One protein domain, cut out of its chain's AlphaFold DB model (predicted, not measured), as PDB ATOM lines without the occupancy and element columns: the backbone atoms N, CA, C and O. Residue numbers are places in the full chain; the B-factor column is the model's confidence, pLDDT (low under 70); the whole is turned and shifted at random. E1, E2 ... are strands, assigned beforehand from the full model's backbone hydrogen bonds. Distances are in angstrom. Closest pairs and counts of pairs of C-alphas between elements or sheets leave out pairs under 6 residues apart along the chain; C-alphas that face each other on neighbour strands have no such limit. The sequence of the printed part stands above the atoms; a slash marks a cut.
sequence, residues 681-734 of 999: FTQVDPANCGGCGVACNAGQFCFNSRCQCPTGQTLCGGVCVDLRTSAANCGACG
ATOM      1  N   PHE A 681     -87.878  48.436  81.035       84.62
ATOM      2  CA  PHE A 681     -86.923  47.988  80.017       84.62
ATOM      3  C   PHE A 681     -87.541  48.111  78.621       84.62
ATOM      4  O   PHE A 681     -88.130  47.164  78.107       84.62
ATOM      5  N   THR A 682     -87.342  49.252  77.960       86.88
ATOM      6  CA  THR A 682     -87.870  49.568  76.611       86.88
ATOM      7  C   THR A 682     -87.355  48.654  75.484       86.88
ATOM      8  O   THR A 682     -87.643  48.881  74.311       86.88
ATOM      9  N   GLN A 683     -86.580  47.616  75.808       85.88
ATOM     10  CA  GLN A 683     -86.175  46.542  74.898       85.88
ATOM     11  C   GLN A 683     -87.165  45.367  74.862       85.88
ATOM     12  O   GLN A 683     -87.156  44.631  73.876       85.88
ATOM     13  N   VAL A 684     -87.976  45.198  75.916       86.12
ATOM     14  CA  VAL A 684     -88.891  44.056  76.137       86.12
ATOM     15  C   VAL A 684     -90.252  44.442  76.736       86.12
ATOM     16  O   VAL A 684     -91.167  43.628  76.721       86.12
ATOM     17  N   ASP A 685     -90.414  45.665  77.246       87.69
ATOM     18  CA  ASP A 685     -91.669  46.159  77.821       87.69
ATOM     19  C   ASP A 685     -92.735  46.414  76.730       87.69
ATOM     20  O   ASP A 685     -92.504  47.262  75.862       87.69
ATOM     21  N   PRO A 686     -93.901  45.731  76.744       85.06
ATOM     22  CA  PRO A 686     -94.910  45.880  75.691       85.06
ATOM     23  C   PRO A 686     -95.630  47.235  75.672       85.06
ATOM     24  O   PRO A 686     -96.198  47.585  74.643       85.06
ATOM     25  N   ALA A 687     -95.618  47.997  76.771       87.56
ATOM     26  CA  ALA A 687     -96.282  49.302  76.877       87.56
ATOM     27  C   ALA A 687     -95.343  50.489  76.567       87.56
ATOM     28  O   ALA A 687     -95.797  51.622  76.389       87.56
ATOM     29  N   ASN A 688     -94.029  50.244  76.525       87.81
ATOM     30  CA  ASN A 688     -92.983  51.252  76.352       87.81
ATOM     31  C   ASN A 688     -91.905  50.778  75.356       87.81
ATOM     32  O   ASN A 688     -90.703  50.963  75.573       87.81
ATOM     33  N   CYS A 689     -92.308  50.120  74.273       89.50
ATOM     34  CA  CYS A 689     -91.387  49.444  73.371       89.50
ATOM     35  C   CYS A 689     -90.599  50.427  72.493       89.50
ATOM     36  O   CYS A 689     -91.133  51.086  71.606       89.50
ATOM     37  N   GLY A 690     -89.297  50.542  72.749       86.25
ATOM     38  CA  GLY A 690     -88.405  51.520  72.118       86.25
ATOM     39  C   GLY A 690     -88.579  52.966  72.597       86.25
ATOM     40  O   GLY A 690     -87.704  53.791  72.346       86.25
ATOM     41  N   GLY A 691     -89.640  53.274  73.343       87.44
ATOM     42  CA  GLY A 691     -89.892  54.596  73.910       87.44
ATOM     43  C   GLY A 691     -91.111  54.607  74.830       87.44
ATOM     44  O   GLY A 691     -91.986  53.752  74.738       87.44
ATOM     45  N   CYS A 692     -91.176  55.582  75.734       85.69
ATOM     46  CA  CYS A 692     -92.262  55.675  76.708       85.69
ATOM     47  C   CYS A 692     -93.629  55.884  76.045       85.69
ATOM     48  O   CYS A 692     -93.775  56.778  75.212       85.69
ATOM     49  N   GLY A 693     -94.623  55.088  76.445       81.94
ATOM     50  CA  GLY A 693     -95.970  55.118  75.862       81.94
ATOM     51  C   GLY A 693     -96.072  54.557  74.437       81.94
ATOM     52  O   GLY A 693     -97.138  54.649  73.833       81.94
ATOM     53  N   VAL A 694     -94.998  53.976  73.891       87.94
ATOM     54  CA  VAL A 694     -95.041  53.226  72.630       87.94
ATOM     55  C   VAL A 694     -95.523  51.808  72.935       87.94
ATOM     56  O   VAL A 694     -94.732  50.878  73.085       87.94
ATOM     57  N   ALA A 695     -96.837  51.661  73.084       85.31
ATOM     58  CA  ALA A 695     -97.458  50.355  73.246       85.31
ATOM     59  C   ALA A 695     -97.409  49.558  71.933       85.31
ATOM     60  O   ALA A 695     -97.597  50.113  70.848       85.31
ATOM     61  N   CYS A 696     -97.172  48.253  72.036       84.81
ATOM     62  CA  CYS A 696     -97.366  47.319  70.935       84.81
ATOM     63  C   CYS A 696     -98.856  46.975  70.774       84.81
ATOM     64  O   CYS A 696     -99.606  46.977  71.748       84.81
ATOM     65  N   ASN A 697     -99.286  46.679  69.546       84.12
ATOM     66  CA  ASN A 697    -100.664  46.261  69.273       84.12
ATOM     67  C   ASN A 697    -100.922  44.831  69.779       84.12
ATOM     68  O   ASN A 697     -99.981  44.051  69.924       84.12
ATOM     69  N   ALA A 698    -102.197  44.465  69.950       72.50
ATOM     70  CA  ALA A 698    -102.626  43.106  70.298       72.50
ATOM     71  C   ALA A 698    -101.912  42.029  69.450       72.50
ATOM     72  O   ALA A 698    -101.811  42.143  68.220       72.50
ATOM     73  N   GLY A 699    -101.382  40.999  70.112       73.94
ATOM     74  CA  GLY A 699    -100.591  39.930  69.486       73.94
ATOM     75  C   GLY A 699     -99.166  40.296  69.016       73.94
ATOM     76  O   GLY A 699     -98.469  39.429  68.481       73.94
ATOM     77  N   GLN A 700     -98.690  41.533  69.204       86.19
ATOM     78  CA  GLN A 700     -97.270  41.889  69.055       86.19
ATOM     79  C   GLN A 700     -96.529  41.786  70.394       86.19
ATOM     80  O   GLN A 700     -97.066  42.133  71.442       86.19
ATOM     81  N   PHE A 701     -95.244  41.427  70.356       87.31
ATOM     82  CA  PHE A 701     -94.357  41.499  71.522       87.31
ATOM     83  C   PHE A 701     -93.214  42.494  71.296       87.31
ATOM     84  O   PHE A 701     -92.785  42.729  70.163       87.31
ATOM     85  N   CYS A 702     -92.700  43.085  72.375       85.25
ATOM     86  CA  CYS A 702     -91.531  43.951  72.293       85.25
ATOM     87  C   CYS A 702     -90.241  43.124  72.301       85.25
ATOM     88  O   CYS A 702     -90.021  42.306  73.193       85.25
ATOM     89  N   PHE A 703     -89.359  43.360  71.328       89.19
ATOM     90  CA  PHE A 703     -88.032  42.747  71.296       89.19
ATOM     91  C   PHE A 703     -87.020  43.684  70.643       89.19
ATOM     92  O   PHE A 703     -87.275  44.211  69.559       89.19
ATOM     93  N   ASN A 704     -85.864  43.886  71.283       86.94
ATOM     94  CA  ASN A 704     -84.824  44.820  70.832       86.94
ATOM     95  C   ASN A 704     -85.393  46.202  70.444       86.94
ATOM     96  O   ASN A 704     -85.079  46.753  69.390       86.94
ATOM     97  N   SER A 705     -86.256  46.745  71.310       85.94
ATOM     98  CA  SER A 705     -86.839  48.089  71.177       85.94
ATOM     99  C   SER A 705     -87.698  48.302  69.926       85.94
ATOM    100  O   SER A 705     -87.811  49.416  69.417       85.94
ATOM    101  N   ARG A 706     -88.337  47.231  69.443       89.31
ATOM    102  CA  ARG A 706     -89.318  47.264  68.356       89.31
ATOM    103  C   ARG A 706     -90.438  46.258  68.628       89.31
ATOM    104  O   ARG A 706     -90.154  45.136  69.042       89.31
ATOM    105  N   CYS A 707     -91.684  46.633  68.348       87.31
ATOM    106  CA  CYS A 707     -92.813  45.702  68.348       87.31
ATOM    107  C   CYS A 707     -92.692  44.738  67.160       87.31
ATOM    108  O   CYS A 707     -92.449  45.167  66.029       87.31
ATOM    109  N   GLN A 708     -92.795  43.435  67.417       87.44
ATOM    110  CA  GLN A 708     -92.568  42.373  66.435       87.44
ATOM    111  C   GLN A 708     -93.665  41.309  66.542       87.44
ATOM    112  O   GLN A 708     -94.298  41.160  67.586       87.44
ATOM    113  N   CYS A 709     -93.886  40.567  65.457       87.12
ATOM    114  CA  CYS A 709     -94.805  39.431  65.455       87.12
ATOM    115  C   CYS A 709     -94.094  38.133  65.867       87.12
ATOM    116  O   CYS A 709     -92.892  38.010  65.602       87.12
ATOM    117  N   PRO A 710     -94.810  37.163  66.473       85.19
ATOM    118  CA  PRO A 710     -94.289  35.831  66.777       85.19
ATOM    119  C   PRO A 710     -93.586  35.165  65.588       85.19
ATOM    120  O   PRO A 710     -93.930  35.397  64.428       85.19
ATOM    121  N   THR A 711     -92.601  34.314  65.868       78.25
ATOM    122  CA  THR A 711     -91.756  33.671  64.852       78.25
ATOM    123  C   THR A 711     -92.598  32.882  63.842       78.25
ATOM    124  O   THR A 711     -93.227  31.889  64.191       78.25
ATOM    125  N   GLY A 712     -92.599  33.320  62.578       74.38
ATOM    126  CA  GLY A 712     -93.423  32.749  61.499       74.38
ATOM    127  C   GLY A 712     -94.649  33.585  61.106       74.38
ATOM    128  O   GLY A 712     -95.238  33.329  60.060       74.38
ATOM    129  N   GLN A 713     -95.001  34.616  61.878       85.69
ATOM    130  CA  GLN A 713     -96.079  35.556  61.560       85.69
ATOM    131  C   GLN A 713     -95.549  36.856  60.934       85.69
ATOM    132  O   GLN A 713     -94.425  37.289  61.189       85.69
ATOM    133  N   THR A 714     -96.380  37.502  60.116       86.31
ATOM    134  CA  THR A 714     -96.106  38.787  59.454       86.31
ATOM    135  C   THR A 714     -97.084  39.853  59.944       86.31
ATOM    136  O   THR A 714     -98.241  39.558  60.231       86.31
ATOM    137  N   LEU A 715     -96.624  41.103  60.030       85.25
ATOM    138  CA  LEU A 715     -97.458  42.241  60.411       85.25
ATOM    139  C   LEU A 715     -98.277  42.736  59.208       85.25
ATOM    140  O   LEU A 715     -97.730  43.379  58.313       85.25
ATOM    141  N   CYS A 716     -99.584  42.482  59.208       85.81
ATOM    142  CA  CYS A 716    -100.506  42.916  58.160       85.81
ATOM    143  C   CYS A 716    -101.565  43.857  58.747       85.81
ATOM    144  O   CYS A 716    -102.315  43.485  59.643       85.81
ATOM    145  N   GLY A 717    -101.622  45.101  58.262       81.25
ATOM    146  CA  GLY A 717    -102.616  46.086  58.718       81.25
ATOM    147  C   GLY A 717    -102.516  46.486  60.199       81.25
ATOM    148  O   GLY A 717    -103.465  47.049  60.730       81.25
ATOM    149  N   GLY A 718    -101.392  46.197  60.865       76.69
ATOM    150  CA  GLY A 718    -101.193  46.443  62.298       76.69
ATOM    151  C   GLY A 718    -101.436  45.230  63.205       76.69
ATOM    152  O   GLY A 718    -101.144  45.334  64.392       76.69
ATOM    153  N   VAL A 719    -101.887  44.093  62.660       81.44
ATOM    154  CA  VAL A 719    -102.118  42.828  63.384       81.44
ATOM    155  C   VAL A 719    -101.152  41.747  62.885       81.44
ATOM    156  O   VAL A 719    -100.785  41.722  61.706       81.44
ATOM    157  N   CYS A 720    -100.717  40.855  63.771       85.12
ATOM    158  CA  CYS A 720     -99.863  39.724  63.414       85.12
ATOM    159  C   CYS A 720    -100.680  38.555  62.852       85.12
ATOM    160  O   CYS A 720    -101.671  38.137  63.443       85.12
ATOM    161  N   VAL A 721    -100.272  38.032  61.693       86.06
ATOM    162  CA  VAL A 721    -100.955  36.925  61.007       86.06
ATOM    163  C   VAL A 721     -99.949  35.933  60.428       86.06
ATOM    164  O   VAL A 721     -98.924  36.321  59.868       86.06
ATOM    165  N   ASP A 722    -100.241  34.637  60.519       89.44
ATOM    166  CA  ASP A 722     -99.488  33.627  59.773       89.44
ATOM    167  C   ASP A 722     -99.969  33.612  58.316       89.44
ATOM    168  O   ASP A 722    -101.103  33.225  58.020       89.44
ATOM    169  N   LEU A 723     -99.102  34.030  57.390       87.50
ATOM    170  CA  LEU A 723     -99.414  34.056  55.958       87.50
ATOM    171  C   LEU A 723     -99.663  32.652  55.383       87.50
ATOM    172  O   LEU A 723    -100.163  32.538  54.267       87.50
ATOM    173  N   ARG A 724     -99.307  31.580  56.105       85.75
ATOM    174  CA  ARG A 724     -99.445  30.192  55.644       85.75
ATOM    175  C   ARG A 724    -100.842  29.612  55.852       85.75
ATOM    176  O   ARG A 724    -101.176  28.648  55.164       85.75
ATOM    177  N   THR A 725    -101.614  30.183  56.779       84.38
ATOM    178  CA  THR A 725    -102.927  29.684  57.233       84.38
ATOM    179  C   THR A 725    -104.010  30.769  57.298       84.38
ATOM    180  O   THR A 725    -105.200  30.451  57.276       84.38
ATOM    181  N   SER A 726    -103.652  32.060  57.310       86.00
ATOM    182  CA  SER A 726    -104.626  33.156  57.296       86.00
ATOM    183  C   SER A 726    -105.355  33.232  55.952       86.00
ATOM    184  O   SER A 726    -104.843  33.784  54.980       86.00
ATOM    185  N   ALA A 727    -106.607  32.769  55.908       82.12
ATOM    186  CA  ALA A 727    -107.481  32.900  54.735       82.12
ATOM    187  C   ALA A 727    -107.738  34.363  54.302       82.12
ATOM    188  O   ALA A 727    -108.231  34.599  53.202       82.12
ATOM    189  N   ALA A 728    -107.391  35.352  55.137       86.19
ATOM    190  CA  ALA A 728    -107.476  36.777  54.817       86.19
ATOM    191  C   ALA A 728    -106.151  37.401  54.314       86.19
ATOM    192  O   ALA A 728    -106.172  38.535  53.832       86.19
ATOM    193  N   ASN A 729    -105.019  36.700  54.456       88.12
ATOM    194  CA  ASN A 729    -103.665  37.186  54.152       88.12
ATOM    195  C   ASN A 729    -102.774  36.050  53.606       88.12
ATOM    196  O   ASN A 729    -101.639  35.866  54.039       88.12
ATOM    197  N   CYS A 730    -103.306  35.226  52.708       89.38
ATOM    198  CA  CYS A 730    -102.654  33.995  52.293       89.38
ATOM    199  C   CYS A 730    -101.472  34.268  51.353       89.38
ATOM    200  O   CYS A 730    -101.634  34.848  50.280       89.38
ATOM    201  N   GLY A 731    -100.264  33.895  51.772       86.75
ATOM    202  CA  GLY A 731     -99.008  34.158  51.059       86.75
ATOM    203  C   GLY A 731     -98.537  35.620  51.101       86.75
ATOM    204  O   GLY A 731     -97.333  35.866  51.068       86.75
ATOM    205  N   ALA A 732     -99.449  36.592  51.219       89.69
ATOM    206  CA  ALA A 732     -99.146  38.012  51.403       89.69
ATOM    207  C   ALA A 732    -100.293  38.764  52.108       89.69
ATOM    208  O   ALA A 732    -101.459  38.367  52.040       89.69
ATOM    209  N   CYS A 733     -99.967  39.888  52.755       90.31
ATOM    210  CA  CYS A 733    -100.949  40.755  53.408       90.31
ATOM    211  C   CYS A 733    -102.058  41.207  52.443       90.31
ATOM    212  O   CYS A 733    -101.776  41.716  51.360       90.31
ATOM    213  N   GLY A 734    -103.318  41.063  52.857       85.75
ATOM    214  CA  GLY A 734    -104.498  41.428  52.068       85.75
ATOM    215  C   GLY A 734    -104.939  40.397  51.019       85.75
ATOM    216  O   GLY A 734    -106.033  40.544  50.470       85.75
TER     217      GLY A 734
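What this domain is: This is residues 681 to 734 of the 999 residues of the protein "TNFR-Cys domain-containing protein" of Myxococcaceae bacterium (UniProt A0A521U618). With little regular structure, the domain is a rod of loops along which two small strand hairpins, E1 with E2 and then E3 with E4, follow each other. Residues 681 to 700 loop from one end toward the middle, and residues 722 to 734 make the other end. The 54 printed residues have no named helix; the class is all strand, though the four strands hold only 12 residues, in two antiparallel sheets. It is only just compact, close to loose, with a radius of gyration of the C-alphas of 12.0 A and spans of 35 by 17 by 12 A.

How they stand to each other: E1, residues 701 to 703, and E2, residues 706 to 708, form an antiparallel hairpin at 131 degrees; N 708 and O 701 are 2.8 A apart, within hydrogen-bond range. E3, residues 714 to 716, and E4, residues 719 to 721, form another at 131 degrees, with N 714 and O 721 2.8 A apart, within hydrogen-bond range. The closest C-alphas of E2 and E3, those of Gln 708 and Leu 715, are 7.8 A apart. E1 is apart from E3 and E4.

Where its parts are: E1 begins at C-alpha 701 (-94.357, 41.499, 71.522) and is 6.5 A long; E2 and E3 are 6.2 A each. E4, 6.5 A, ends at C-alpha 721 (-100.955, 36.925, 61.007).

The domain as a whole: The C-alphas farthest apart, those of Phe 681 and Ala 727, are 35.9 A apart. The printed part has no cut, its three links are tight, and no printed residue is under 70 in pLDDT.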